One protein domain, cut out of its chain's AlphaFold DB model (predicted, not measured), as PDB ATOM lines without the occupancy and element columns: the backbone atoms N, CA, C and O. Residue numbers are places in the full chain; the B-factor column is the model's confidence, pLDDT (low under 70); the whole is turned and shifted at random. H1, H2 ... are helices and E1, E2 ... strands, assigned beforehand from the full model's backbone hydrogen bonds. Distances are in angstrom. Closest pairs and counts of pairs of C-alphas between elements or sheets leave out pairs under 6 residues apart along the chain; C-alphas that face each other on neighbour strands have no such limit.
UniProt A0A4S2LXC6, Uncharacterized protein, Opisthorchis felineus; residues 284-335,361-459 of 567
ATOM      1  N   HIS A 284     267.154 333.201 160.618       91.19
ATOM      2  CA  HIS A 284     268.442 333.762 160.992       91.19
ATOM      3  C   HIS A 284     268.480 334.123 162.482       91.19
ATOM      4  O   HIS A 284     267.458 334.376 163.129       91.19
ATOM      5  N   PHE A 285     269.699 334.166 163.014       92.38
ATOM      6  CA  PHE A 285     270.021 334.498 164.395       92.38
ATOM      7  C   PHE A 285     271.102 335.582 164.441       92.38
ATOM      8  O   PHE A 285     271.972 335.652 163.568       92.38
ATOM      9  N   ILE A 286     271.070 336.403 165.491       93.69
ATOM     10  CA  ILE A 286     272.139 337.347 165.839       93.69
ATOM     11  C   ILE A 286     272.805 336.864 167.121       93.69
ATOM     12  O   ILE A 286     272.140 336.735 168.149       93.69
ATOM     13  N   LEU A 287     274.116 336.607 167.067       92.19
ATOM     14  CA  LEU A 287     274.899 336.149 168.215       92.19
ATOM     15  C   LEU A 287     275.725 337.283 168.832       92.19
ATOM     16  O   LEU A 287     276.352 338.071 168.117       92.19
ATOM     17  N   LEU A 288     275.794 337.285 170.163       91.50
ATOM     18  CA  LEU A 288     276.753 338.038 170.963       91.50
ATOM     19  C   LEU A 288     277.803 337.063 171.506       91.50
ATOM     20  O   LEU A 288     277.469 336.140 172.252       91.50
ATOM     21  N   VAL A 289     279.066 337.250 171.125       88.75
ATOM     22  CA  VAL A 289     280.143 336.277 171.376       88.75
ATOM     23  C   VAL A 289     281.414 336.926 171.914       88.75
ATOM     24  O   VAL A 289     281.784 338.025 171.500       88.75
ATOM     25  N   ASP A 290     282.112 336.197 172.783       85.94
ATOM     26  CA  ASP A 290     283.481 336.497 173.196       85.94
ATOM     27  C   ASP A 290     284.449 335.826 172.227       85.94
ATOM     28  O   ASP A 290     284.355 334.628 171.940       85.94
ATOM     29  N   VAL A 291     285.394 336.607 171.720       83.19
ATOM     30  CA  VAL A 291     286.238 336.227 170.592       83.19
ATOM     31  C   VAL A 291     287.688 336.633 170.873       83.19
ATOM     32  O   VAL A 291     287.932 337.763 171.302       83.19
ATOM     33  N   ARG A 292     288.658 335.731 170.638       77.44
ATOM     34  CA  ARG A 292     290.095 336.020 170.826       77.44
ATOM     35  C   ARG A 292     290.749 336.436 169.510       77.44
ATOM     36  O   ARG A 292     290.747 335.661 168.553       77.44
ATOM     37  N   ASN A 293     291.334 337.631 169.465       68.75
ATOM     38  CA  ASN A 293     292.040 338.115 168.281       68.75
ATOM     39  C   ASN A 293     293.253 337.210 167.985       68.75
ATOM     40  O   ASN A 293     294.107 337.002 168.842       68.75
ATOM     41  N   THR A 294     293.342 336.654 166.775       63.88
ATOM     42  CA  THR A 294     294.482 335.811 166.362       63.88
ATOM     43  C   THR A 294     295.746 336.626 166.087       63.88
ATOM     44  O   THR A 294     296.847 336.084 166.147       63.88
ATOM     45  N   ARG A 295     295.601 337.931 165.819       66.88
ATOM     46  CA  ARG A 295     296.696 338.840 165.452       66.88
ATOM     47  C   ARG A 295     297.341 339.532 166.658       66.88
ATOM     48  O   ARG A 295     298.459 340.021 166.539       66.88
ATOM     49  N   VAL A 296     296.656 339.573 167.806       66.56
ATOM     50  CA  VAL A 296     297.132 340.202 169.052       66.56
ATOM     51  C   VAL A 296     296.932 339.225 170.221       66.56
ATOM     52  O   VAL A 296     295.792 339.012 170.641       66.56
ATOM     53  N   PRO A 297     298.004 338.616 170.765       64.19
ATOM     54  CA  PRO A 297     297.884 337.636 171.841       64.19
ATOM     55  C   PRO A 297     297.219 338.223 173.094       64.19
ATOM     56  O   PRO A 297     297.689 339.212 173.650       64.19
ATOM     57  N   GLY A 298     296.147 337.581 173.561       67.31
ATOM     58  CA  GLY A 298     295.457 337.934 174.807       67.31
ATOM     59  C   GLY A 298     294.330 338.966 174.680       67.31
ATOM     60  O   GLY A 298     293.588 339.141 175.642       67.31
ATOM     61  N   GLU A 299     294.132 339.601 173.519       75.06
ATOM     62  CA  GLU A 299     293.003 340.516 173.322       75.06
ATOM     63  C   GLU A 299     291.689 339.727 173.151       75.06
ATOM     64  O   GLU A 299     291.472 339.031 172.153       75.06
ATOM     65  N   GLN A 300     290.804 339.845 174.145       78.69
ATOM     66  CA  GLN A 300     289.431 339.340 174.097       78.69
ATOM     67  C   GLN A 300     288.479 340.479 173.735       78.69
ATOM     68  O   GLN A 300     288.529 341.549 174.341       78.69
ATOM     69  N   LYS A 301     287.585 340.248 172.770       83.12
ATOM     70  CA  LYS A 301     286.629 341.255 172.307       83.12
ATOM     71  C   LYS A 301     285.219 340.684 172.188       83.12
ATOM     72  O   LYS A 301     284.986 339.738 171.438       83.12
ATOM     73  N   ILE A 302     284.274 341.332 172.868       85.88
ATOM     74  CA  ILE A 302     282.838 341.093 172.685       85.88
ATOM     75  C   ILE A 302     282.445 341.581 171.285       85.88
ATOM     76  O   ILE A 302     282.699 342.735 170.925       85.88
ATOM     77  N   THR A 303     281.842 340.704 170.485       85.94
ATOM     78  CA  THR A 303     281.507 340.970 169.080       85.94
ATOM     79  C   THR A 303     280.064 340.570 168.773       85.94
ATOM     80  O   THR A 303     279.603 339.504 169.176       85.94
ATOM     81  N   ILE A 304     279.354 341.427 168.028       89.50
ATOM     82  CA  ILE A 304     278.012 341.153 167.491       89.50
ATOM     83  C   ILE A 304     278.178 340.630 166.059       89.50
ATOM     84  O   ILE A 304     278.560 341.377 165.143       89.50
ATOM     85  N   LEU A 305     277.913 339.339 165.864       88.31
ATOM     86  CA  LEU A 305     278.087 338.682 164.567       88.31
ATOM     87  C   LEU A 305     277.080 339.191 163.519       88.31
ATOM     88  O   LEU A 305     276.045 339.755 163.885       88.31
ATOM     89  N   PRO A 306     277.387 339.062 162.210       89.44
ATOM     90  CA  PRO A 306     276.381 339.206 161.156       89.44
ATOM     91  C   PRO A 306     275.207 338.227 161.354       89.44
ATOM     92  O   PRO A 306     275.349 337.259 162.104       89.44
ATOM     93  N   PRO A 307     274.064 338.447 160.678       90.56
ATOM     94  CA  PRO A 307     273.011 337.441 160.568       90.56
ATOM     95  C   PRO A 307     273.588 336.107 160.102       90.56
ATOM     96  O   PRO A 307     274.232 336.040 159.054       90.56
ATOM     97  N   ILE A 308     273.339 335.055 160.874       88.31
ATOM     98  CA  ILE A 308     273.712 333.686 160.519       88.31
ATOM     99  C   ILE A 308     272.468 332.812 160.430       88.31
ATOM    100  O   ILE A 308     271.537 332.954 161.219       88.31
ATOM    101  N   SER A 309     272.460 331.886 159.478       86.81
ATOM    102  CA  SER A 309     271.419 330.861 159.365       86.81
ATOM    103  C   SER A 309     271.479 329.854 160.521       86.81
ATOM    104  O   SER A 309     272.538 329.642 161.119       86.81
ATOM    105  N   SER A 310     270.369 329.152 160.780       83.50
ATOM    106  CA  SER A 310     270.315 328.008 161.716       83.50
ATOM    107  C   SER A 310     271.475 327.011 161.523       83.50
ATOM    108  O   SER A 310     272.131 326.616 162.486       83.50
ATOM    109  N   ARG A 311     271.817 326.673 160.268       78.31
ATOM    110  CA  ARG A 311     272.924 325.756 159.940       78.31
ATOM    111  C   ARG A 311     274.294 326.321 160.327       78.31
ATOM    112  O   ARG A 311     275.088 325.613 160.936       78.31
ATOM    113  N   GLN A 312     274.563 327.594 160.026       81.75
ATOM    114  CA  GLN A 312     275.800 328.263 160.452       81.75
ATOM    115  C   GLN A 312     275.889 328.369 161.980       81.75
ATOM    116  O   GLN A 312     276.974 328.218 162.537       81.75
ATOM    117  N   PHE A 313     274.760 328.568 162.668       86.19
ATOM    118  CA  PHE A 313     274.721 328.570 164.129       86.19
ATOM    119  C   PHE A 313     275.054 327.182 164.697       86.19
ATOM    120  O   PHE A 313     275.905 327.083 165.577       86.19
ATOM    121  N   GLN A 314     274.491 326.101 164.147       82.44
ATOM    122  CA  GLN A 314     274.854 324.733 164.540       82.44
ATOM    123  C   GLN A 314     276.342 324.429 164.305       82.44
ATOM    124  O   GLN A 314     277.000 323.909 165.206       82.44
ATOM    125  N   SER A 315     276.901 324.814 163.151       79.44
ATOM    126  CA  SER A 315     278.341 324.696 162.867       79.44
ATOM    127  C   SER A 315     279.201 325.442 163.893       79.44
ATOM    128  O   SER A 315     280.188 324.907 164.392       79.44
ATOM    129  N   LEU A 316     278.802 326.660 164.264       80.81
ATOM    130  CA  LEU A 316     279.491 327.477 165.263       80.81
ATOM    131  C   LEU A 316     279.387 326.872 166.677       80.81
ATOM    132  O   LEU A 316     280.374 326.835 167.410       80.81
ATOM    133  N   LEU A 317     278.224 326.325 167.049       83.44
ATOM    134  CA  LEU A 317     278.021 325.596 168.306       83.44
ATOM    135  C   LEU A 317     278.804 324.275 168.360       83.44
ATOM    136  O   LEU A 317     279.209 323.853 169.445       83.44
ATOM    137  N   ALA A 318     279.059 323.632 167.219       77.44
ATOM    138  CA  ALA A 318     279.899 322.439 167.147       77.44
ATOM    139  C   ALA A 318     281.380 322.742 167.454       77.44
ATOM    140  O   ALA A 318     282.058 321.873 167.990       77.44
ATOM    141  N   LEU A 319     281.860 323.966 167.205       75.38
ATOM    142  CA  LEU A 319     283.240 324.394 167.498       75.38
ATOM    143  C   LEU A 319     283.452 324.952 168.915       75.38
ATOM    144  O   LEU A 319     284.589 325.188 169.326       75.38
ATOM    145  N   MET A 320     282.379 325.177 169.675       76.69
ATOM    146  CA  MET A 320     282.469 325.666 171.053       76.69
ATOM    147  C   MET A 320     283.221 324.674 171.961       76.69
ATOM    148  O   MET A 320     282.970 323.472 171.886       76.69
ATOM    149  N   PRO A 321     284.082 325.133 172.890       70.38
ATOM    150  CA  PRO A 321     284.789 324.232 173.804       70.38
ATOM    151  C   PRO A 321     283.867 323.611 174.871       70.38
ATOM    152  O   PRO A 321     284.065 322.467 175.273       70.38
ATOM    153  N   SER A 322     282.839 324.334 175.328       74.25
ATOM    154  CA  SER A 322     281.888 323.886 176.358       74.25
ATOM    155  C   SER A 322     280.772 323.007 175.771       74.25
ATOM    156  O   SER A 322     280.225 323.385 174.725       74.25
ATOM    157  N   PRO A 323     280.399 321.862 176.380       76.31
ATOM    158  CA  PRO A 323     279.349 320.969 175.862       76.31
ATOM    159  C   PRO A 323     278.012 321.705 175.646       76.31
ATOM    160  O   PRO A 323     277.750 322.694 176.336       76.31
ATOM    161  N   PRO A 324     277.178 321.274 174.681       80.19
ATOM    162  CA  PRO A 324     275.894 321.917 174.420       80.19
ATOM    163  C   PRO A 324     274.978 321.804 175.647       80.19
ATOM    164  O   PRO A 324     274.833 320.736 176.240       80.19
ATOM    165  N   THR A 325     274.374 322.924 176.044       83.75
ATOM    166  CA  THR A 325     273.487 322.989 177.212       83.75
ATOM    167  C   THR A 325     272.085 322.453 176.876       83.75
ATOM    168  O   THR A 325     271.727 322.384 175.693       83.75
ATOM    169  N   PRO A 326     271.245 322.108 177.875       82.31
ATOM    170  CA  PRO A 326     269.899 321.589 177.629       82.31
ATOM    171  C   PRO A 326     269.032 322.500 176.749       82.31
ATOM    172  O   PRO A 326     268.347 321.995 175.856       82.31
ATOM    173  N   ARG A 327     269.099 323.836 176.907       84.12
ATOM    174  CA  ARG A 327     268.388 324.752 176.002       84.12
ATOM    175  C   ARG A 327     268.872 324.635 174.561       84.12
ATOM    176  O   ARG A 327     268.039 324.557 173.659       84.12
ATOM    177  N   LEU A 328     270.186 324.611 174.333       84.12
ATOM    178  CA  LEU A 328     270.747 324.508 172.984       84.12
ATOM    179  C   LEU A 328     270.356 323.185 172.316       84.12
ATOM    180  O   LEU A 328     269.985 323.202 171.148       84.12
ATOM    181  N   LEU A 329     270.334 322.076 173.062       83.88
ATOM    182  CA  LEU A 329     269.835 320.787 172.570       83.88
ATOM    183  C   LEU A 329     268.326 320.816 172.265       83.88
ATOM    184  O   LEU A 329     267.892 320.219 171.288       83.88
ATOM    185  N   SER A 330     267.518 321.551 173.040       83.69
ATOM    186  CA  SER A 330     266.077 321.697 172.757       83.69
ATOM    187  C   SER A 330     265.769 322.524 171.497       83.69
ATOM    188  O   SER A 330     264.733 322.325 170.861       83.69
ATOM    189  N   LEU A 331     266.664 323.445 171.122       79.50
ATOM    190  CA  LEU A 331     266.567 324.231 169.887       79.50
ATOM    191  C   LEU A 331     267.182 323.488 168.691       79.50
ATOM    192  O   LEU A 331     266.650 323.559 167.583       79.50
ATOM    193  N   PHE A 332     268.271 322.754 168.928       82.56
ATOM    194  CA  PHE A 332     269.066 322.051 167.926       82.56
ATOM    195  C   PHE A 332     269.344 320.599 168.382       82.56
ATOM    196  O   PHE A 332     270.448 320.291 168.840       82.56
ATOM    197  N   PRO A 333     268.365 319.681 168.250       78.88
ATOM    198  CA  PRO A 333     268.470 318.300 168.742       78.88
ATOM    199  C   PRO A 333     269.564 317.463 168.061       78.88
ATOM    200  O   PRO A 333     269.971 316.441 168.601       78.88
ATOM    201  N   PHE A 334     270.060 317.894 166.897       75.44
ATOM    202  CA  PHE A 334     271.104 317.202 166.132       75.44
ATOM    203  C   PHE A 334     272.528 317.738 166.392       75.44
ATOM    204  O   PHE A 334     273.445 317.426 165.632       75.44
ATOM    205  N   LEU A 335     272.739 318.555 167.434       75.19
ATOM    206  CA  LEU A 335     274.091 318.972 167.825       75.19
ATOM    207  C   LEU A 335     274.919 317.766 168.312       75.19
ATOM    208  O   LEU A 335     274.423 316.975 169.117       75.19
ATOM    209  N   ILE A 361     285.402 331.582 157.660       52.62
ATOM    210  CA  ILE A 361     286.244 332.579 156.988       52.62
ATOM    211  C   ILE A 361     285.366 333.492 156.117       52.62
ATOM    212  O   ILE A 361     285.559 334.709 156.117       52.62
ATOM    213  N   HIS A 362     284.331 332.954 155.457       48.25
ATOM    214  CA  HIS A 362     283.380 333.756 154.681       48.25
ATOM    215  C   HIS A 362     282.514 334.707 155.528       48.25
ATOM    216  O   HIS A 362     282.052 335.722 155.004       48.25
ATOM    217  N   LEU A 363     282.346 334.447 156.831       54.41
ATOM    218  CA  LEU A 363     281.733 335.384 157.787       54.41
ATOM    219  C   LEU A 363     282.700 336.505 158.236       54.41
ATOM    220  O   LEU A 363     282.321 337.350 159.051       54.41
ATOM    221  N   GLY A 364     283.928 336.538 157.705       49.75
ATOM    222  CA  GLY A 364     284.962 337.527 158.026       49.75
ATOM    223  C   GLY A 364     285.686 337.251 159.346       49.75
ATOM    224  O   GLY A 364     286.195 338.184 159.971       49.75
ATOM    225  N   LEU A 365     285.689 335.995 159.803       54.06
ATOM    226  CA  LEU A 365     286.124 335.606 161.141       54.06
ATOM    227  C   LEU A 365     287.486 334.878 161.145       54.06
ATOM    228  O   LEU A 365     287.544 333.669 161.340       54.06
ATOM    229  N   ASP A 366     288.593 335.631 161.080       52.78
ATOM    230  CA  ASP A 366     289.958 335.170 161.451       52.78
ATOM    231  C   ASP A 366     290.092 334.926 162.978       52.78
ATOM    232  O   ASP A 366     291.050 335.367 163.622       52.78
ATOM    233  N   VAL A 367     289.087 334.346 163.634       59.53
ATOM    234  CA  VAL A 367     288.898 334.530 165.077       59.53
ATOM    235  C   VAL A 367     288.353 333.289 165.771       59.53
ATOM    236  O   VAL A 367     287.290 332.771 165.445       59.53
ATOM    237  N   HIS A 368     289.085 332.839 166.790       70.25
ATOM    238  CA  HIS A 368     288.717 331.671 167.580       70.25
ATOM    239  C   HIS A 368     287.716 332.081 168.665       70.25
ATOM    240  O   HIS A 368     288.009 332.888 169.555       70.25
ATOM    241  N   LEU A 369     286.530 331.488 168.582       75.56
ATOM    242  CA  LEU A 369     285.425 331.674 169.511       75.56
ATOM    243  C   LEU A 369     285.817 331.221 170.930       75.56
ATOM    244  O   LEU A 369     286.476 330.193 171.091       75.56
ATOM    245  N   LEU A 370     285.457 331.997 171.953       78.38
ATOM    246  CA  LEU A 370     285.710 331.666 173.361       78.38
ATOM    247  C   LEU A 370     284.422 331.261 174.077       78.38
ATOM    248  O   LEU A 370     284.359 330.190 174.677       78.38
ATOM    249  N   ALA A 371     283.408 332.125 174.008       84.56
ATOM    250  CA  ALA A 371     282.127 331.938 174.672       84.56
ATOM    251  C   ALA A 371     280.989 332.556 173.849       84.56
ATOM    252  O   ALA A 371     281.174 333.560 173.161       84.56
ATOM    253  N   LEU A 372     279.792 331.988 173.961       89.62
ATOM    254  CA  LEU A 372     278.554 332.582 173.469       89.62
ATOM    255  C   LEU A 372     277.868 333.254 174.667       89.62
ATOM    256  O   LEU A 372     277.531 332.595 175.644       89.62
ATOM    257  N   ARG A 373     277.704 334.580 174.624       89.06
ATOM    258  CA  ARG A 373     277.076 335.363 175.706       89.06
ATOM    259  C   ARG A 373     275.557 335.315 175.629       89.06
ATOM    260  O   ARG A 373     274.880 335.232 176.651       89.06
ATOM    261  N   GLY A 374     275.028 335.346 174.412       91.50
ATOM    262  CA  GLY A 374     273.604 335.229 174.146       91.50
ATOM    263  C   GLY A 374     273.276 335.367 172.665       91.50
ATOM    264  O   GLY A 374     274.156 335.643 171.846       91.50
ATOM    265  N   PHE A 375     272.011 335.158 172.319       93.94
ATOM    266  CA  PHE A 375     271.526 335.244 170.948       93.94
ATOM    267  C   PHE A 375     270.071 335.705 170.857       93.94
ATOM    268  O   PHE A 375     269.254 335.419 171.732       93.94
ATOM    269  N   ALA A 376     269.751 336.391 169.761       93.38
ATOM    270  CA  ALA A 376     268.396 336.775 169.382       93.38
ATOM    271  C   ALA A 376     267.947 335.976 168.150       93.38
ATOM    272  O   ALA A 376     268.711 335.837 167.190       93.38
ATOM    273  N   GLY A 377     266.711 335.476 168.165       90.50
ATOM    274  CA  GLY A 377     266.077 334.765 167.048       90.50
ATOM    275  C   GLY A 377     265.058 333.715 167.518       90.50
ATOM    276  O   GLY A 377     264.893 333.538 168.725       90.50
ATOM    277  N   PRO A 378     264.389 333.004 166.594       89.94
ATOM    278  CA  PRO A 378     264.538 333.099 165.138       89.94
ATOM    279  C   PRO A 378     263.839 334.330 164.533       89.94
ATOM    280  O   PRO A 378     262.754 334.727 164.963       89.94
ATOM    281  N   MET A 379     264.451 334.921 163.507       90.44
ATOM    282  CA  MET A 379     263.911 336.062 162.751       90.44
ATOM    283  C   MET A 379     264.251 335.934 161.255       90.44
ATOM    284  O   MET A 379     265.069 335.084 160.898       90.44
ATOM    285  N   THR A 380     263.633 336.717 160.365       90.06
ATOM    286  CA  THR A 380     264.040 336.712 158.941       90.06
ATOM    287  C   THR A 380     265.420 337.352 158.765       90.06
ATOM    288  O   THR A 380     265.964 337.983 159.676       90.06
ATOM    289  N   ARG A 381     266.012 337.209 157.577       89.38
ATOM    290  CA  ARG A 381     267.302 337.837 157.276       89.38
ATOM    291  C   ARG A 381     267.231 339.363 157.388       89.38
ATOM    292  O   ARG A 381     268.124 339.977 157.961       89.38
ATOM    293  N   GLU A 382     266.166 339.956 156.872       89.19
ATOM    294  CA  GLU A 382     265.927 341.400 156.834       89.19
ATOM    295  C   GLU A 382     265.717 341.940 158.256       89.19
ATOM    296  O   GLU A 382     266.347 342.922 158.651       89.19
ATOM    297  N   GLU A 383     264.911 341.237 159.062       91.00
ATOM    298  CA  GLU A 383     264.739 341.514 160.493       91.00
ATOM    299  C   GLU A 383     266.094 341.480 161.228       91.00
ATOM    300  O   GLU A 383     266.406 342.401 161.985       91.00
ATOM    301  N   ALA A 384     266.946 340.484 160.950       92.06
ATOM    302  CA  ALA A 384     268.276 340.352 161.548       92.06
ATOM    303  C   ALA A 384     269.262 341.452 161.110       92.06
ATOM    304  O   ALA A 384     270.024 341.968 161.937       92.06
ATOM    305  N   GLU A 385     269.254 341.846 159.834       92.38
ATOM    306  CA  GLU A 385     270.078 342.942 159.311       92.38
ATOM    307  C   GLU A 385     269.679 344.287 159.946       92.38
ATOM    308  O   GLU A 385     270.556 345.055 160.367       92.38
ATOM    309  N   VAL A 386     268.377 344.545 160.123       92.06
ATOM    310  CA  VAL A 386     267.855 345.725 160.840       92.06
ATOM    311  C   VAL A 386     268.205 345.675 162.330       92.06
ATOM    312  O   VAL A 386     268.721 346.660 162.865       92.06
ATOM    313  N   PHE A 387     267.991 344.535 162.996       92.69
ATOM    314  CA  PHE A 387     268.297 344.326 164.415       92.69
ATOM    315  C   PHE A 387     269.771 344.616 164.721       92.69
ATOM    316  O   PHE A 387     270.096 345.429 165.593       92.69
ATOM    317  N   ARG A 388     270.680 344.022 163.939       92.50
ATOM    318  CA  ARG A 388     272.124 344.252 164.059       92.50
ATOM    319  C   ARG A 388     272.498 345.702 163.776       92.50
ATOM    320  O   ARG A 388     273.297 346.279 164.509       92.50
ATOM    321  N   SER A 389     271.919 346.302 162.736       89.94
ATOM    322  CA  SER A 389     272.179 347.701 162.382       89.94
ATOM    323  C   SER A 389     271.763 348.660 163.499       89.94
ATOM    324  O   SER A 389     272.509 349.589 163.808       89.94
ATOM    325  N   ARG A 390     270.617 348.419 164.152       88.19
ATOM    326  CA  ARG A 390     270.184 349.166 165.346       88.19
ATOM    327  C   ARG A 390     271.177 348.984 166.500       88.19
ATOM    328  O   ARG A 390     271.656 349.980 167.035       88.19
ATOM    329  N   TRP A 391     271.588 347.751 166.803       88.81
ATOM    330  CA  TRP A 391     272.540 347.461 167.888       88.81
ATOM    331  C   TRP A 391     273.942 348.066 167.670       88.81
ATOM    332  O   TRP A 391     274.611 348.498 168.609       88.81
ATOM    333  N   LEU A 392     274.415 348.155 166.425       86.81
ATOM    334  CA  LEU A 392     275.682 348.831 166.118       86.81
ATOM    335  C   LEU A 392     275.553 350.364 166.219       86.81
ATOM    336  O   LEU A 392     276.472 351.026 166.710       86.81
ATOM    337  N   LYS A 393     274.396 350.931 165.847       83.50
ATOM    338  CA  LYS A 393     274.101 352.365 166.015       83.50
ATOM    339  C   LYS A 393     274.022 352.777 167.488       83.50
ATOM    340  O   LYS A 393     274.624 353.785 167.843       83.50
ATOM    341  N   THR A 394     273.392 351.989 168.365       75.69
ATOM    342  CA  THR A 394     273.324 352.289 169.814       75.69
ATOM    343  C   THR A 394     274.691 352.267 170.507       75.69
ATOM    344  O   THR A 394     274.861 352.872 171.561       75.69
ATOM    345  N   ASN A 395     275.686 351.598 169.916       70.56
ATOM    346  CA  ASN A 395     277.074 351.609 170.388       70.56
ATOM    347  C   ASN A 395     277.902 352.801 169.868       70.56
ATOM    348  O   ASN A 395     279.027 353.012 170.324       70.56
ATOM    349  N   SER A 396     277.362 353.595 168.938       66.56
ATOM    350  CA  SER A 396     278.023 354.770 168.368       66.56
ATOM    351  C   SER A 396     277.652 356.026 169.167       66.56
ATOM    352  O   SER A 396     276.520 356.501 169.124       66.56
ATOM    353  N   SER A 397     278.630 356.564 169.902       55.41
ATOM    354  CA  SER A 397     278.455 357.501 171.030       55.41
ATOM    355  C   SER A 397     277.770 358.856 170.741       55.41
ATOM    356  O   SER A 397     277.603 359.647 171.670       55.41
ATOM    357  N   THR A 398     277.420 359.166 169.491       54.19
ATOM    358  CA  THR A 398     277.005 360.518 169.072       54.19
ATOM    359  C   THR A 398     275.493 360.760 169.167       54.19
ATOM    360  O   THR A 398     275.105 361.882 169.479       54.19
ATOM    361  N   SER A 399     274.655 359.735 168.941       50.28
ATOM    362  CA  SER A 399     273.176 359.847 168.987       50.28
ATOM    363  C   SER A 399     272.598 359.332 170.308       50.28
ATOM    364  O   SER A 399     271.944 360.069 171.034       50.28
ATOM    365  N   PHE A 400     272.906 358.082 170.672       55.59
ATOM    366  CA  PHE A 400     272.237 357.359 171.760       55.59
ATOM    367  C   PHE A 400     273.041 357.392 173.063       55.59
ATOM    368  O   PHE A 400     273.612 356.384 173.491       55.59
ATOM    369  N   LYS A 401     273.114 358.566 173.703       59.03
ATOM    370  CA  LYS A 401     273.888 358.751 174.949       59.03
ATOM    371  C   LYS A 401     273.433 357.795 176.058       59.03
ATOM    372  O   LYS A 401     274.276 357.283 176.792       59.03
ATOM    373  N   THR A 402     272.134 357.512 176.129       58.72
ATOM    374  CA  THR A 402     271.514 356.626 177.124       58.72
ATOM    375  C   THR A 402     271.947 355.165 176.944       58.72
ATOM    376  O   THR A 402     272.338 354.497 177.896       58.72
ATOM    377  N   PHE A 403     271.982 354.656 175.710       60.75
ATOM    378  CA  PHE A 403     272.394 353.270 175.440       60.75
ATOM    379  C   PHE A 403     273.910 353.065 175.488       60.75
ATOM    380  O   PHE A 403     274.382 352.002 175.907       60.75
ATOM    381  N   ALA A 404     274.678 354.084 175.096       58.56
ATOM    382  CA  ALA A 404     276.123 354.090 175.262       58.56
ATOM    383  C   ALA A 404     276.515 354.105 176.751       58.56
ATOM    384  O   ALA A 404     277.460 353.408 177.125       58.56
ATOM    385  N   SER A 405     275.771 354.827 177.605       59.84
ATOM    386  CA  SER A 405     276.022 354.850 179.049       59.84
ATOM    387  C   SER A 405     275.710 353.511 179.721       59.84
ATOM    388  O   SER A 405     276.527 353.071 180.517       59.84
ATOM    389  N   VAL A 406     274.650 352.782 179.338       63.94
ATOM    390  CA  VAL A 406     274.371 351.432 179.890       63.94
ATOM    391  C   VAL A 406     275.565 350.480 179.737       63.94
ATOM    392  O   VAL A 406     275.893 349.757 180.674       63.94
ATOM    393  N   ARG A 407     276.264 350.518 178.593       65.69
ATOM    394  CA  ARG A 407     277.483 349.720 178.363       65.69
ATOM    395  C   ARG A 407     278.677 350.176 179.215       65.69
ATOM    396  O   ARG A 407     279.536 349.367 179.536       65.69
ATOM    397  N   LEU A 408     278.756 351.466 179.541       62.19
ATOM    398  CA  LEU A 408     279.829 352.036 180.363       62.19
ATOM    399  C   LEU A 408     279.570 351.859 181.870       62.19
ATOM    400  O   LEU A 408     280.522 351.755 182.638       62.19
ATOM    401  N   THR A 409     278.302 351.805 182.284       60.66
ATOM    402  CA  THR A 409     277.872 351.584 183.674       60.66
ATOM    403  C   THR A 409     277.951 350.108 184.071       60.66
ATOM    404  O   THR A 409     278.253 349.800 185.220       60.66
ATOM    405  N   ASP A 410     277.699 349.195 183.129       69.69
ATOM    406  CA  ASP A 410     277.737 347.745 183.334       69.69
ATOM    407  C   ASP A 410     278.756 347.094 182.373       69.69
ATOM    408  O   ASP A 410     278.398 346.693 181.261       69.69
ATOM    409  N   PRO A 411     280.044 347.004 182.759       67.25
ATOM    410  CA  PRO A 411     281.094 346.478 181.887       67.25
ATOM    411  C   PRO A 411     281.036 344.954 181.689       67.25
ATOM    412  O   PRO A 411     281.677 344.451 180.768       67.25
ATOM    413  N   GLU A 412     280.291 344.212 182.519       70.94
ATOM    414  CA  GLU A 412     280.189 342.746 182.421       70.94
ATOM    415  C   GLU A 412     278.972 342.279 181.613       70.94
ATOM    416  O   GLU A 412     279.080 341.281 180.894       70.94
ATOM    417  N   LYS A 413     277.836 342.983 181.735       81.81
ATOM    418  CA  LYS A 413     276.525 342.620 181.165       81.81
ATOM    419  C   LYS A 413     275.861 343.727 180.332       81.81
ATOM    420  O   LYS A 413     274.729 343.565 179.868       81.81
ATOM    421  N   GLY A 414     276.539 344.847 180.087       83.19
ATOM    422  CA  GLY A 414     275.990 345.988 179.347       83.19
ATOM    423  C   GLY A 414     275.577 345.679 177.902       83.19
ATOM    424  O   GLY A 414     274.571 346.214 177.430       83.19
ATOM    425  N   TYR A 415     276.285 344.781 177.206       84.56
ATOM    426  CA  TYR A 415     275.872 344.320 175.874       84.56
ATOM    427  C   TYR A 415     274.608 343.455 175.950       84.56
ATOM    428  O   TYR A 415     273.668 343.686 175.193       84.56
ATOM    429  N   GLU A 416     274.532 342.516 176.893       89.31
ATOM    430  CA  GLU A 416     273.340 341.699 177.127       89.31
ATOM    431  C   GLU A 416     272.117 342.552 177.508       89.31
ATOM    432  O   GLU A 416     271.015 342.288 177.028       89.31
ATOM    433  N   ARG A 417     272.295 343.633 178.289       85.69
ATOM    434  CA  ARG A 417     271.224 344.610 178.570       85.69
ATOM    435  C   ARG A 417     270.693 345.274 177.294       85.69
ATOM    436  O   ARG A 417     269.475 345.362 177.137       85.69
ATOM    437  N   GLN A 418     271.574 345.702 176.381       85.06
ATOM    438  CA  GLN A 418     271.169 346.249 175.076       85.06
ATOM    439  C   GLN A 418     270.432 345.196 174.230       85.06
ATOM    440  O   GLN A 418     269.337 345.469 173.739       85.06
ATOM    441  N   GLY A 419     270.989 343.986 174.102       88.56
ATOM    442  CA  GLY A 419     270.398 342.890 173.324       88.56
ATOM    443  C   GLY A 419     269.004 342.500 173.819       88.56
ATOM    444  O   GLY A 419     268.071 342.384 173.022       88.56
ATOM    445  N   ARG A 420     268.821 342.401 175.141       88.00
ATOM    446  CA  ARG A 420     267.529 342.110 175.783       88.00
ATOM    447  C   ARG A 420     266.485 343.199 175.521       88.00
ATOM    448  O   ARG A 420     265.331 342.882 175.249       88.00
ATOM    449  N   HIS A 421     266.873 344.475 175.573       85.50
ATOM    450  CA  HIS A 421     265.970 345.593 175.274       85.50
ATOM    451  C   HIS A 421     265.578 345.630 173.784       85.50
ATOM    452  O   HIS A 421     264.391 345.682 173.465       85.50
ATOM    453  N   LEU A 422     266.547 345.506 172.869       87.88
ATOM    454  CA  LEU A 422     266.287 345.455 171.422       87.88
ATOM    455  C   LEU A 422     265.394 344.269 171.030       87.88
ATOM    456  O   LEU A 422     264.544 344.403 170.149       87.88
ATOM    457  N   SER A 423     265.552 343.124 171.703       90.12
ATOM    458  CA  SER A 423     264.725 341.930 171.487       90.12
ATOM    459  C   SER A 423     263.260 342.173 171.854       90.12
ATOM    460  O   SER A 423     262.382 341.820 171.072       90.12
ATOM    461  N   ARG A 424     262.987 342.885 172.961       87.44
ATOM    462  CA  ARG A 424     261.621 343.299 173.338       87.44
ATOM    463  C   ARG A 424     260.993 344.230 172.305       87.44
ATOM    464  O   ARG A 424     259.881 343.960 171.870       87.44
ATOM    465  N   ILE A 425     261.712 345.272 171.875       85.88
ATOM    466  CA  ILE A 425     261.227 346.206 170.838       85.88
ATOM    467  C   ILE A 425     260.941 345.477 169.519       85.88
ATOM    468  O   ILE A 425     259.978 345.797 168.831       85.88
ATOM    469  N   SER A 426     261.766 344.490 169.165       85.31
ATOM    470  CA  SER A 426     261.630 343.746 167.905       85.31
ATOM    471  C   SER A 426     260.648 342.567 167.984       85.31
ATOM    472  O   SER A 426     260.431 341.911 166.971       85.31
ATOM    473  N   GLY A 427     260.082 342.255 169.158       87.12
ATOM    474  CA  GLY A 427     259.219 341.081 169.351       87.12
ATOM    475  C   GLY A 427     259.943 339.729 169.226       87.12
ATOM    476  O   GLY A 427     259.307 338.713 168.954       87.12
ATOM    477  N   VAL A 428     261.269 339.704 169.399       88.62
ATOM    478  CA  VAL A 428     262.132 338.527 169.197       88.62
ATOM    479  C   VAL A 428     262.528 337.909 170.543       88.62
ATOM    480  O   VAL A 428     262.719 338.615 171.530       88.62
ATOM    481  N   GLN A 429     262.699 336.583 170.592       89.44
ATOM    482  CA  GLN A 429     263.199 335.890 171.786       89.44
ATOM    483  C   GLN A 429     264.697 336.158 172.013       89.44
ATOM    484  O   GLN A 429     265.511 336.004 171.099       89.44
ATOM    485  N   TRP A 430     265.062 336.504 173.251       91.94
ATOM    486  CA  TRP A 430     266.443 336.713 173.695       91.94
ATOM    487  C   TRP A 430     266.903 335.566 174.591       91.94
ATOM    488  O   TRP A 430     266.313 335.324 175.636       91.94
ATOM    489  N   HIS A 431     267.984 334.888 174.227       91.50
ATOM    490  CA  HIS A 431     268.533 333.777 174.999       91.50
ATOM    491  C   HIS A 431     269.907 334.156 175.546       91.50
ATOM    492  O   HIS A 431     270.847 334.347 174.781       91.50
ATOM    493  N   GLU A 432     270.045 334.249 176.868       90.81
ATOM    494  CA  GLU A 432     271.268 334.722 177.524       90.81
ATOM    495  C   GLU A 432     271.922 333.642 178.371       90.81
ATOM    496  O   GLU A 432     271.230 332.924 179.089       90.81
ATOM    497  N   TYR A 433     273.252 333.557 178.333       89.31
ATOM    498  CA  TYR A 433     273.993 332.649 179.194       89.31
ATOM    499  C   TYR A 433     274.032 333.140 180.646       89.31
ATOM    500  O   TYR A 433     274.522 334.240 180.944       89.31
ATOM    501  N   TRP A 434     273.581 332.275 181.556       87.06
ATOM    502  CA  TRP A 434     273.594 332.509 182.998       87.06
ATOM    503  C   TRP A 434     274.483 331.479 183.709       87.06
ATOM    504  O   TRP A 434     274.056 330.335 183.892       87.06
ATOM    505  N   PRO A 435     275.680 331.867 184.196       84.69
ATOM    506  CA  PRO A 435     276.606 330.949 184.870       84.69
ATOM    507  C   PRO A 435     276.007 330.200 186.072       84.69
ATOM    508  O   PRO A 435     276.393 329.068 186.334       84.69
ATOM    509  N   LEU A 436     275.036 330.803 186.773       83.44
ATOM    510  CA  LEU A 436     274.337 330.197 187.916       83.44
ATOM    511  C   LEU A 436     273.571 328.913 187.545       83.44
ATOM    512  O   LEU A 436     273.509 327.978 188.341       83.44
ATOM    513  N   MET A 437     272.980 328.890 186.348       82.12
ATOM    514  CA  MET A 437     272.139 327.794 185.849       82.12
ATOM    515  C   MET A 437     272.854 326.951 184.782       82.12
ATOM    516  O   MET A 437     272.341 325.902 184.405       82.12
ATOM    517  N   ASN A 438     274.034 327.389 184.318       84.81
ATOM    518  CA  ASN A 438     274.827 326.747 183.263       84.81
ATOM    519  C   ASN A 438     274.016 326.499 181.969       84.81
ATOM    520  O   ASN A 438     274.178 325.480 181.298       84.81
ATOM    521  N   ASP A 439     273.113 327.426 181.629       85.81
ATOM    522  CA  ASP A 439     272.224 327.323 180.467       85.81
ATOM    523  C   ASP A 439     271.854 328.707 179.895       85.81
ATOM    524  O   ASP A 439     272.094 329.746 180.521       85.81
ATOM    525  N   TYR A 440     271.268 328.707 178.695       87.38
ATOM    526  CA  TYR A 440     270.761 329.892 178.004       87.38
ATOM    527  C   TYR A 440     269.280 330.093 178.320       87.38
ATOM    528  O   TYR A 440     268.462 329.222 178.029       87.38
ATOM    529  N   LEU A 441     268.911 331.229 178.915       86.62
ATOM    530  CA  LEU A 441     267.548 331.483 179.389       86.62
ATOM    531  C   LEU A 441     267.153 332.956 179.235       86.62
ATOM    532  O   LEU A 441     267.959 333.854 179.490       86.62
ATOM    533  N   ASP A 442     265.880 333.194 178.906       86.38
ATOM    534  CA  ASP A 442     265.250 334.501 179.098       86.38
ATOM    535  C   ASP A 442     264.602 334.570 180.485       86.38
ATOM    536  O   ASP A 442     263.513 334.030 180.700       86.38
ATOM    537  N   LEU A 443     265.241 335.256 181.433       83.56
ATOM    538  CA  LEU A 443     264.674 335.483 182.766       83.56
ATOM    539  C   LEU A 443     263.517 336.499 182.787       83.56
ATOM    540  O   LEU A 443     262.896 336.666 183.831       83.56
ATOM    541  N   ALA A 444     263.203 337.161 181.667       80.88
ATOM    542  CA  ALA A 444     261.965 337.927 181.525       80.88
ATOM    543  C   ALA A 444     260.768 337.054 181.098       80.88
ATOM    544  O   ALA A 444     259.630 337.511 181.176       80.88
ATOM    545  N   SER A 445     261.003 335.810 180.663       83.75
ATOM    546  CA  SER A 445     259.945 334.866 180.289       83.75
ATOM    547  C   SER A 445     259.419 334.080 181.493       83.75
ATOM    548  O   SER A 445     260.178 333.724 182.397       83.75
ATOM    549  N   GLU A 446     258.135 333.711 181.471       85.06
ATOM    550  CA  GLU A 446     257.535 332.837 182.493       85.06
ATOM    551  C   GLU A 446     258.279 331.498 182.619       85.06
ATOM    552  O   GLU A 446     258.487 331.001 183.725       85.06
ATOM    553  N   GLN A 447     258.752 330.935 181.499       83.12
ATOM    554  CA  GLN A 447     259.516 329.686 181.505       83.12
ATOM    555  C   GLN A 447     260.876 329.847 182.203       83.12
ATOM    556  O   GLN A 447     261.275 328.977 182.977       83.12
ATOM    557  N   GLY A 448     261.589 330.951 181.953       84.25
ATOM    558  CA  GLY A 448     262.856 331.249 182.621       84.25
ATOM    559  C   GLY A 448     262.674 331.501 184.117       84.25
ATOM    560  O   GLY A 448     263.445 330.976 184.920       84.25
ATOM    561  N   LEU A 449     261.612 332.216 184.501       87.25
ATOM    562  CA  LEU A 449     261.242 332.421 185.903       87.25
ATOM    563  C   LEU A 449     260.898 331.102 186.608       87.25
ATOM    564  O   LEU A 449     261.377 330.878 187.715       87.25
ATOM    565  N   ALA A 450     260.149 330.197 185.969       86.88
ATOM    566  CA  ALA A 450     259.835 328.882 186.532       86.88
ATOM    567  C   ALA A 450     261.085 327.998 186.719       86.88
ATOM    568  O   ALA A 450     261.207 327.288 187.719       86.88
ATOM    569  N   ILE A 451     262.047 328.060 185.788       84.50
ATOM    570  CA  ILE A 451     263.337 327.360 185.912       84.50
ATOM    571  C   ILE A 451     264.158 327.941 187.070       84.50
ATOM    572  O   ILE A 451     264.662 327.183 187.899       84.50
ATOM    573  N   LEU A 452     264.232 329.272 187.179       85.88
ATOM    574  CA  LEU A 452     264.908 329.958 188.282       85.88
ATOM    575  C   LEU A 452     264.250 329.651 189.639       85.88
ATOM    576  O   LEU A 452     264.946 329.402 190.621       85.88
ATOM    577  N   GLU A 453     262.919 329.617 189.707       88.00
ATOM    578  CA  GLU A 453     262.183 329.283 190.929       88.00
ATOM    579  C   GLU A 453     262.425 327.826 191.354       88.00
ATOM    580  O   GLU A 453     262.670 327.559 192.529       88.00
ATOM    581  N   ASN A 454     262.430 326.884 190.405       87.12
ATOM    582  CA  ASN A 454     262.769 325.485 190.674       87.12
ATOM    583  C   ASN A 454     264.224 325.322 191.137       87.12
ATOM    584  O   ASN A 454     264.472 324.579 192.086       87.12
ATOM    585  N   TYR A 455     265.167 326.055 190.540       84.12
ATOM    586  CA  TYR A 455     266.556 326.102 190.996       84.12
ATOM    587  C   TYR A 455     266.657 326.618 192.442       84.12
ATOM    588  O   TYR A 455     267.302 325.990 193.282       84.12
ATOM    589  N   MET A 456     265.960 327.710 192.777       84.31
ATOM    590  CA  MET A 456     265.928 328.246 194.146       84.31
ATOM    591  C   MET A 456     265.290 327.269 195.147       84.31
ATOM    592  O   MET A 456     265.818 327.104 196.243       84.31
ATOM    593  N   LYS A 457     264.211 326.566 194.770       85.25
ATOM    594  CA  LYS A 457     263.574 325.521 195.600       85.25
ATOM    595  C   LYS A 457     264.505 324.335 195.885       85.25
ATOM    596  O   LYS A 457     264.395 323.722 196.942       85.25
ATOM    597  N   GLN A 458     265.414 324.015 194.962       80.50
ATOM    598  CA  GLN A 458     266.375 322.912 195.089       80.50
ATOM    599  C   GLN A 458     267.680 323.310 195.807       80.50
ATOM    600  O   GLN A 458     268.451 322.432 196.193       80.50
ATOM    601  N   CYS A 459     267.920 324.607 196.038       68.56
ATOM    602  CA  CYS A 459     269.121 325.142 196.684       68.56
ATOM    603  C   CYS A 459     268.842 325.626 198.129       68.56
ATOM    604  O   CYS A 459     268.610 326.818 198.340       68.56
TER     605      CYS A 459
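What this domain is: This is residues 284 to 335 and 361 to 459 of the 567 residues of an uncharacterized protein of Opisthorchis felineus (UniProt A0A4S2LXC6). A strongly twisted sheet of five strands, E2, E1, E3, E4, E5 in that order, has H3 and H5 packed over one face and H1 over part of the other, three layers with helices on both faces. H4 packs on residues 414 to 418 of H5, off the sheet, while H2 and H6 only graze the sheet near E5. The 151 printed residues run E1, E2, H1, H2, E3, H3, H4, H5, E4, E5, H6; the sheet is antiparallel and the class mixed. The whole is compact and rounded, with a radius of gyration of the C-alphas of 15.7 A and spans of 45 by 34 by 34 A.

How they stand to each other: E3, residues 367 to 379, is an inner strand that bends by 95 degrees at residue 370. On one side it pairs with E1, residues 284 to 293, with N 288 and O 374 at 2.9 A. E1 forms a hairpin with the edge strand E2, residues 300 to 304, with N 303 and O 289 at 2.9 A. On the other side of E3 is E4, residues 430 to 434, with N 375 and O 431 at 2.8 A. E4 forms a hairpin with the edge strand E5, residues 439 to 441, with N 441 and O 432 at 2.9 A. H5, residues 414 to 426, runs along E3 at 15 degrees on the local plane, at a height over the sheet of 9.2 A. H3, residues 381 to 394, is on the same face and touches H5 with residues 387 to 391 alone, opposite ways at a steep tilt of 46 degrees; the closest C-alphas, of Phe 387 and Leu 422, are 7.4 A apart. H4, residues 401 to 409, forms a helical hairpin with H5; the closest C-alphas, of Arg 407 and Gly 414, are 4.1 A apart. H1, residues 310 to 318, is on the opposite face at a height of 8.1 A, only just over E1, on which 3 of its C-alphas fall. H2, residues 326 to 331, and H6, residues 446 to 458, only graze the sheet. Every O i to N i+4 pair is within hydrogen-bond range in H1, H2, H3, H5 and H6, and 4 of 5 in H4.

Where its parts are: E1 begins at C-alpha 284 (268.442, 333.762, 160.992) and is 25.1 A long, as is E3. H3 is 20.1 A, H5 18.5 A and H6 18.3 A, with C-alpha 458 at (266.375, 322.912, 195.089).

The domain as a whole: Residues 336 to 360 are not printed; C-alphas 335 and 361 are 21.2 A apart. Of the links printed whole, none is long. Mean pLDDT of the printed part is 80.1; residues 293 to 298, 361 to 367, 396 to 411 and 459 are under 70.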